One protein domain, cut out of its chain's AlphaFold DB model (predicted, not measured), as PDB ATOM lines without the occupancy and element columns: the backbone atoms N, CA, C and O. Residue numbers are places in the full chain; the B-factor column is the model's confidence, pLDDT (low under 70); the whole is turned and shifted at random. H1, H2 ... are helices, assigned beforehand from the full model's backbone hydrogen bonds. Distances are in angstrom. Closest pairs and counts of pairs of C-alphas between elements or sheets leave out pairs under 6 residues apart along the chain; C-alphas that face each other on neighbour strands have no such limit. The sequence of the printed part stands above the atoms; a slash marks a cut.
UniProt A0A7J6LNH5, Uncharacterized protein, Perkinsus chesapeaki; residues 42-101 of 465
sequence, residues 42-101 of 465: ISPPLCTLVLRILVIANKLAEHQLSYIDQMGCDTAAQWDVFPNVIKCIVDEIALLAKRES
ATOM      1  N   ILE A  42     128.376  76.814  54.535       73.00
ATOM      2  CA  ILE A  42     127.417  77.535  53.706       73.00
ATOM      3  C   ILE A  42     127.590  79.041  53.922       73.00
ATOM      4  O   ILE A  42     127.761  79.523  55.039       73.00
ATOM      5  N   SER A  43     127.548  79.815  52.833       78.06
ATOM      6  CA  SER A  43     127.640  81.274  52.930       78.06
ATOM      7  C   SER A  43     126.530  81.838  53.842       78.06
ATOM      8  O   SER A  43     125.398  81.346  53.773       78.06
ATOM      9  N   PRO A  44     126.790  82.904  54.625       73.38
ATOM     10  CA  PRO A  44     125.806  83.503  55.532       73.38
ATOM     11  C   PRO A  44     124.392  83.703  54.945       73.38
ATOM     12  O   PRO A  44     123.432  83.332  55.620       73.38
ATOM     13  N   PRO A  45     124.203  84.195  53.698       72.12
ATOM     14  CA  PRO A  45     122.857  84.384  53.150       72.12
ATOM     15  C   PRO A  45     122.095  83.071  52.907       72.12
ATOM     16  O   PRO A  45     120.870  83.041  53.021       72.12
ATOM     17  N   LEU A  46     122.799  81.981  52.596       75.62
ATOM     18  CA  LEU A  46     122.187  80.668  52.398       75.62
ATOM     19  C   LEU A  46     121.836  80.007  53.738       75.62
ATOM     20  O   LEU A  46     120.774  79.402  53.837       75.62
ATOM     21  N   CYS A  47     122.643  80.204  54.788       79.06
ATOM     22  CA  CYS A  47     122.278  79.797  56.150       79.06
ATOM     23  C   CYS A  47     120.978  80.462  56.610       79.06
ATOM     24  O   CYS A  47     120.082  79.785  57.115       79.06
ATOM     25  N   THR A  48     120.831  81.770  56.382       75.06
ATOM     26  CA  THR A  48     119.592  82.491  56.712       75.06
ATOM     27  C   THR A  48     118.391  81.941  55.940       75.06
ATOM     28  O   THR A  48     117.309  81.802  56.507       75.06
ATOM     29  N   LEU A  49     118.561  81.600  54.660       77.69
ATOM     30  CA  LEU A  49     117.489  81.037  53.837       77.69
ATOM     31  C   LEU A  49     117.075  79.636  54.311       77.69
ATOM     32  O   LEU A  49     115.883  79.372  54.445       77.69
ATOM     33  N   VAL A  50     118.038  78.772  54.637       82.00
ATOM     34  CA  VAL A  50     117.772  77.433  55.185       82.00
ATOM     35  C   VAL A  50     117.029  77.516  56.514       82.00
ATOM     36  O   VAL A  50     116.013  76.849  56.692       82.00
ATOM     37  N   LEU A  51     117.489  78.363  57.435       80.19
ATOM     38  CA  LEU A  51     116.830  78.532  58.730       80.19
ATOM     39  C   LEU A  51     115.407  79.077  58.571       80.19
ATOM     40  O   LEU A  51     114.498  78.602  59.245       80.19
ATOM     41  N   ARG A  52     115.178  80.007  57.634       75.31
ATOM     42  CA  ARG A  52     113.825  80.487  57.307       75.31
ATOM     43  C   ARG A  52     112.926  79.363  56.798       75.31
ATOM     44  O   ARG A  52     111.792  79.262  57.251       75.31
ATOM     45  N   ILE A  53     113.430  78.507  55.911       81.12
ATOM     46  CA  ILE A  53     112.678  77.349  55.406       81.12
ATOM     47  C   ILE A  53     112.344  76.383  56.548       81.12
ATOM     48  O   ILE A  53     111.204  75.940  56.642       81.12
ATOM     49  N   LEU A  54     113.292  76.103  57.447       83.50
ATOM     50  CA  LEU A  54     113.065  75.222  58.597       83.50
ATOM     51  C   LEU A  54     112.042  75.799  59.585       83.50
ATOM     52  O   LEU A  54     111.180  75.065  60.064       83.50
ATOM     53  N   VAL A  55     112.080  77.108  59.852       82.06
ATOM     54  CA  VAL A  55     111.087  77.779  60.709       82.06
ATOM     55  C   VAL A  55     109.695  77.732  60.078       82.06
ATOM     56  O   VAL A  55     108.726  77.425  60.771       82.06
ATOM     57  N   ILE A  56     109.588  77.985  58.769       79.06
ATOM     58  CA  ILE A  56     108.314  77.894  58.040       79.06
ATOM     59  C   ILE A  56     107.792  76.456  58.063       79.06
ATOM     60  O   ILE A  56     106.622  76.247  58.366       79.06
ATOM     61  N   ALA A  57     108.648  75.463  57.808       80.50
ATOM     62  CA  ALA A  57     108.272  74.054  57.849       80.50
ATOM     63  C   ALA A  57     107.793  73.629  59.246       80.50
ATOM     64  O   ALA A  57     106.773  72.956  59.359       80.50
ATOM     65  N   ASN A  58     108.471  74.077  60.309       80.81
ATOM     66  CA  ASN A  58     108.057  73.800  61.685       80.81
ATOM     67  C   ASN A  58     106.721  74.473  62.037       80.81
ATOM     68  O   ASN A  58     105.865  73.870  62.670       80.81
ATOM     69  N   LYS A  59     106.490  75.710  61.587       74.94
ATOM     70  CA  LYS A  59     105.204  76.390  61.806       74.94
ATOM     71  C   LYS A  59     104.065  75.764  61.009       74.94
ATOM     72  O   LYS A  59     102.955  75.650  61.523       74.94
ATOM     73  N   LEU A  60     104.344  75.312  59.788       77.06
ATOM     74  CA  LEU A  60     103.396  74.533  58.997       77.06
ATOM     75  C   LEU A  60     103.047  73.226  59.723       77.06
ATOM     76  O   LEU A  60     101.882  72.853  59.765       77.06
ATOM     77  N   ALA A  61     104.034  72.582  60.353       76.75
ATOM     78  CA  ALA A  61     103.835  71.410  61.203       76.75
ATOM     79  C   ALA A  61     102.873  71.673  62.348       76.75
ATOM     80  O   ALA A  61     101.905  70.944  62.515       76.75
ATOM     81  N   GLU A  62     103.143  72.721  63.128       76.19
ATOM     82  CA  GLU A  62     102.339  73.095  64.290       76.19
ATOM     83  C   GLU A  62     100.896  73.391  63.869       76.19
ATOM     84  O   GLU A  62      99.953  72.976  64.541       76.19
ATOM     85  N   HIS A  63     100.712  74.054  62.725       73.69
ATOM     86  CA  HIS A  63      99.385  74.348  62.193       73.69
ATOM     87  C   HIS A  63      98.660  73.088  61.699       73.69
ATOM     88  O   HIS A  63      97.464  72.938  61.937       73.69
ATOM     89  N   GLN A  64      99.366  72.171  61.034       72.69
ATOM     90  CA  GLN A  64      98.804  70.889  60.601       72.69
ATOM     91  C   GLN A  64      98.456  70.003  61.804       72.69
ATOM     92  O   GLN A  64      97.373  69.436  61.836       72.69
ATOM     93  N   LEU A  65      99.311  69.951  62.829       69.88
ATOM     94  CA  LEU A  65      99.053  69.233  64.081       69.88
ATOM     95  C   LEU A  65      97.819  69.788  64.802       69.88
ATOM     96  O   LEU A  65      96.941  69.021  65.178       69.88
ATOM     97  N   SER A  66      97.701  71.115  64.905       73.31
ATOM     98  CA  SER A  66      96.513  71.775  65.465       73.31
ATOM     99  C   SER A  66      95.239  71.448  64.674       73.31
ATOM    100  O   SER A  66      94.183  71.212  65.258       73.31
ATOM    101  N   TYR A  67      95.332  71.389  63.343       71.62
ATOM    102  CA  TYR A  67      94.208  71.033  62.478       71.62
ATOM    103  C   TYR A  67      93.800  69.557  62.625       71.62
ATOM    104  O   TYR A  67      92.614  69.239  62.665       71.62
ATOM    105  N   ILE A  68      94.772  68.655  62.756       71.25
ATOM    106  CA  ILE A  68      94.539  67.218  62.958       71.25
ATOM    107  C   ILE A  68      93.896  66.960  64.326       71.25
ATOM    108  O   ILE A  68      92.914  66.218  64.399       71.25
ATOM    109  N   ASP A  69      94.374  67.631  65.379       70.38
ATOM    110  CA  ASP A  69      93.778  67.572  66.720       70.38
ATOM    111  C   ASP A  69      92.320  68.060  66.717       70.38
ATOM    112  O   ASP A  69      91.467  67.490  67.399       70.38
ATOM    113  N   GLN A  70      92.002  69.081  65.912       73.31
ATOM    114  CA  GLN A  70      90.632  69.584  65.757       73.31
ATOM    115  C   GLN A  70      89.716  68.618  64.994       73.31
ATOM    116  O   GLN A  70      88.520  68.559  65.282       73.31
ATOM    117  N   MET A  71      90.258  67.852  64.046       71.88
ATOM    118  CA  MET A  71      89.486  66.917  63.218       71.88
ATOM    119  C   MET A  71      89.297  65.538  63.869       71.88
ATOM    120  O   MET A  71      88.521  64.729  63.365       71.88
ATOM    121  N   GLY A  72      89.970  65.260  64.993       77.06
ATOM    122  CA  GLY A  72      89.841  63.990  65.714       77.06
ATOM    123  C   GLY A  72      90.289  62.769  64.900       77.06
ATOM    124  O   GLY A  72      89.831  61.658  65.164       77.06
ATOM    125  N   CYS A  73      91.144  62.976  63.896       69.44
ATOM    126  CA  CYS A  73      91.683  61.904  63.067       69.44
ATOM    127  C   CYS A  73      92.739  61.103  63.840       69.44
ATOM    128  O   CYS A  73      93.539  61.673  64.582       69.44
ATOM    129  N   ASP A  74      92.764  59.782  63.634       66.56
ATOM    130  CA  ASP A  74      93.749  58.895  64.253       66.56
ATOM    131  C   ASP A  74      95.173  59.328  63.887       66.56
ATOM    132  O   ASP A  74      95.621  59.249  62.740       66.56
ATOM    133  N   THR A  75      95.890  59.792  64.905       57.50
ATOM    134  CA  THR A  75      97.183  60.462  64.787       57.50
ATOM    135  C   THR A  75      98.274  59.531  64.253       57.50
ATOM    136  O   THR A  75      99.125  59.964  63.489       57.50
ATOM    137  N   ALA A  76      98.234  58.230  64.532       54.28
ATOM    138  CA  ALA A  76      99.361  57.324  64.279       54.28
ATOM    139  C   ALA A  76      99.874  57.267  62.819       54.28
ATOM    140  O   ALA A  76     101.078  57.154  62.617       54.28
ATOM    141  N   ALA A  77      99.011  57.381  61.802       56.56
ATOM    142  CA  ALA A  77      99.427  57.264  60.395       56.56
ATOM    143  C   ALA A  77     100.000  58.567  59.796       56.56
ATOM    144  O   ALA A  77     100.711  58.534  58.793       56.56
ATOM    145  N   GLN A  78      99.704  59.725  60.394       54.84
ATOM    146  CA  GLN A  78     100.157  61.028  59.881       54.84
ATOM    147  C   GLN A  78     101.505  61.464  60.464       54.84
ATOM    148  O   GLN A  78     102.227  62.236  59.828       54.84
ATOM    149  N   TRP A  79     101.895  60.915  61.618       53.47
ATOM    150  CA  TRP A  79     103.205  61.178  62.220       53.47
ATOM    151  C   TRP A  79     104.365  60.626  61.383       53.47
ATOM    152  O   TRP A  79     105.467  61.145  61.500       53.47
ATOM    153  N   ASP A  80     104.128  59.666  60.484       58.34
ATOM    154  CA  ASP A  80     105.161  59.154  59.573       58.34
ATOM    155  C   ASP A  80     105.437  60.089  58.383       58.34
ATOM    156  O   ASP A  80     106.530  60.084  57.817       58.34
ATOM    157  N   VAL A  81     104.484  60.938  57.989       58.94
ATOM    158  CA  VAL A  81     104.663  61.845  56.840       58.94
ATOM    159  C   VAL A  81     105.586  63.009  57.210       58.94
ATOM    160  O   VAL A  81     106.378  63.478  56.392       58.94
ATOM    161  N   PHE A  82     105.530  63.455  58.462       61.91
ATOM    162  CA  PHE A  82     106.173  64.690  58.893       61.91
ATOM    163  C   PHE A  82     107.721  64.620  58.968       61.91
ATOM    164  O   PHE A  82     108.385  65.471  58.364       61.91
ATOM    165  N   PRO A  83     108.335  63.585  59.578       68.06
ATOM    166  CA  PRO A  83     109.783  63.374  59.538       68.06
ATOM    167  C   PRO A  83     110.306  63.205  58.111       68.06
ATOM    168  O   PRO A  83     111.401  63.666  57.797       68.06
ATOM    169  N   ASN A  84     109.511  62.594  57.227       66.94
ATOM    170  CA  ASN A  84     109.883  62.387  55.830       66.94
ATOM    171  C   ASN A  84     109.935  63.706  55.044       66.94
ATOM    172  O   ASN A  84     110.866  63.910  54.267       66.94
ATOM    173  N   VAL A  85     109.006  64.639  55.282       68.88
ATOM    174  CA  VAL A  85     109.036  65.970  54.648       68.88
ATOM    175  C   VAL A  85     110.235  66.789  55.128       68.88
ATOM    176  O   VAL A  85     110.954  67.354  54.303       68.88
ATOM    177  N   ILE A  86     110.500  66.819  56.440       71.88
ATOM    178  CA  ILE A  86     111.684  67.508  56.981       71.88
ATOM    179  C   ILE A  86     112.963  66.895  56.412       71.88
ATOM    180  O   ILE A  86     113.849  67.629  55.974       71.88
ATOM    181  N   LYS A  87     113.052  65.563  56.365       73.44
ATOM    182  CA  LYS A  87     114.201  64.853  55.802       73.44
ATOM    183  C   LYS A  87     114.432  65.214  54.334       73.44
ATOM    184  O   LYS A  87     115.549  65.578  53.989       73.44
ATOM    185  N   CYS A  88     113.388  65.223  53.506       68.69
ATOM    186  CA  CYS A  88     113.487  65.649  52.107       68.69
ATOM    187  C   CYS A  88     114.005  67.089  51.968       68.69
ATOM    188  O   CYS A  88     114.839  67.366  51.110       68.69
ATOM    189  N   ILE A  89     113.546  68.007  52.826       74.69
ATOM    190  CA  ILE A  89     114.014  69.400  52.824       74.69
ATOM    191  C   ILE A  89     115.498  69.472  53.210       74.69
ATOM    192  O   ILE A  89     116.276  70.156  52.545       74.69
ATOM    193  N   VAL A  90     115.906  68.753  54.258       77.25
ATOM    194  CA  VAL A  90     117.300  68.711  54.725       77.25
ATOM    195  C   VAL A  90     118.223  68.086  53.675       77.25
ATOM    196  O   VAL A  90     119.297  68.632  53.417       77.25
ATOM    197  N   ASP A  91     117.801  67.001  53.026       74.25
ATOM    198  CA  ASP A  91     118.562  66.333  51.967       74.25
ATOM    199  C   ASP A  91     118.748  67.248  50.748       74.25
ATOM    200  O   ASP A  91     119.856  67.358  50.213       74.25
ATOM    201  N   GLU A  92     117.709  67.985  50.347       73.12
ATOM    202  CA  GLU A  92     117.798  68.910  49.214       73.12
ATOM    203  C   GLU A  92     118.696  70.116  49.530       73.12
ATOM    204  O   GLU A  92     119.488  70.558  48.693       73.12
ATOM    205  N   ILE A  93     118.666  70.601  50.772       75.25
ATOM    206  CA  ILE A  93     119.592  71.631  51.255       75.25
ATOM    207  C   ILE A  93     121.032  71.113  51.262       75.25
ATOM    208  O   ILE A  93     121.938  71.818  50.811       75.25
ATOM    209  N   ALA A  94     121.262  69.884  51.725       72.81
ATOM    210  CA  ALA A  94     122.584  69.266  51.710       72.81
ATOM    211  C   ALA A  94     123.106  69.092  50.271       72.81
ATOM    212  O   ALA A  94     124.287  69.335  49.995       72.81
ATOM    213  N   LEU A  95     122.229  68.745  49.323       71.88
ATOM    214  CA  LEU A  95     122.552  68.686  47.897       71.88
ATOM    215  C   LEU A  95     122.889  70.065  47.321       71.88
ATOM    216  O   LEU A  95     123.858  70.184  46.562       71.88
ATOM    217  N   LEU A  96     122.142  71.108  47.688       69.12
ATOM    218  CA  LEU A  96     122.430  72.488  47.286       69.12
ATOM    219  C   LEU A  96     123.772  72.966  47.849       69.12
ATOM    220  O   LEU A  96     124.598  73.465  47.086       69.12
ATOM    221  N   ALA A  97     124.041  72.724  49.131       68.75
ATOM    222  CA  ALA A  97     125.313  73.044  49.773       68.75
ATOM    223  C   ALA A  97     126.491  72.338  49.083       68.75
ATOM    224  O   ALA A  97     127.515  72.957  48.778       68.75
ATOM    225  N   LYS A  98     126.325  71.053  48.745       71.94
ATOM    226  CA  LYS A  98     127.323  70.279  47.997       71.94
ATOM    227  C   LYS A  98     127.554  70.857  46.599       71.94
ATOM    228  O   LYS A  98     128.706  71.003  46.195       71.94
ATOM    229  N   ARG A  99     126.496  71.238  45.876       71.12
ATOM    230  CA  ARG A  99     126.606  71.889  44.556       71.12
ATOM    231  C   ARG A  99     127.293  73.252  44.638       71.12
ATOM    232  O   ARG A  99     128.111  73.557  43.775       71.12
ATOM    233  N   GLU A 100     126.998  74.046  45.664       70.81
ATOM    234  CA  GLU A 100     127.625  75.350  45.911       70.81
ATOM    235  C   GLU A 100     129.126  75.192  46.195       70.81
ATOM    236  O   GLU A 100     129.943  75.863  45.569       70.81
ATOM    237  N   SER A 101     129.501  74.232  47.051       66.75
ATOM    238  CA  SER A 101     130.904  73.945  47.395       66.75
ATOM    239  C   SER A 101     131.748  73.483  46.201       66.75
ATOM    240  O   SER A 101     132.963  73.668  46.176       66.75
TER     241      SER A 101
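AT A GLANCE: This is residues 42 to 101 of the 465 residues of an uncharacterized protein of Perkinsus chesapeaki (UniProt A0A7J6LNH5). What is the shape? It is a long, loose helical hairpin: H1 runs out and H2 folds back beside it, with few contacts between them. Residues 69 to 74 stick out. What makes it up? The printed part has 60 residues with two named helices, H1 then H2, and no named strand: all helix. It is a loose rod of 46 by 18 by 8 A, with a radius of gyration of the C-alphas of 14.5 A.

HOW THE PARTS SIT: How do H1, residues 44 to 71, and H2, residues 81 to 101, stand? This hairpin runs opposite ways at a shallow tilt of 9 degrees. Do they touch? Only just, with 3 pairs of C-alphas within 8 A, and H1 with residues 50 to 61 alone; the closest C-alphas, of Val 50 and Ile 93, are 7.2 A apart. In H1 and H2 every O i to N i+4 pair is within hydrogen-bond range.

IN THESE COORDINATES: Where is H1? It begins at C-alpha 44 (125.806, 83.503, 55.532) and is 40.7 A long. Where is H2? It ends at C-alpha 101 (130.904, 73.945, 47.395) and is 30.4 A long.

THE WHOLE: Is it continuous? The printed part has no cut, and the link is short, 9 residues. Where is confidence low? Among others, residues 73 to 85 are under 70.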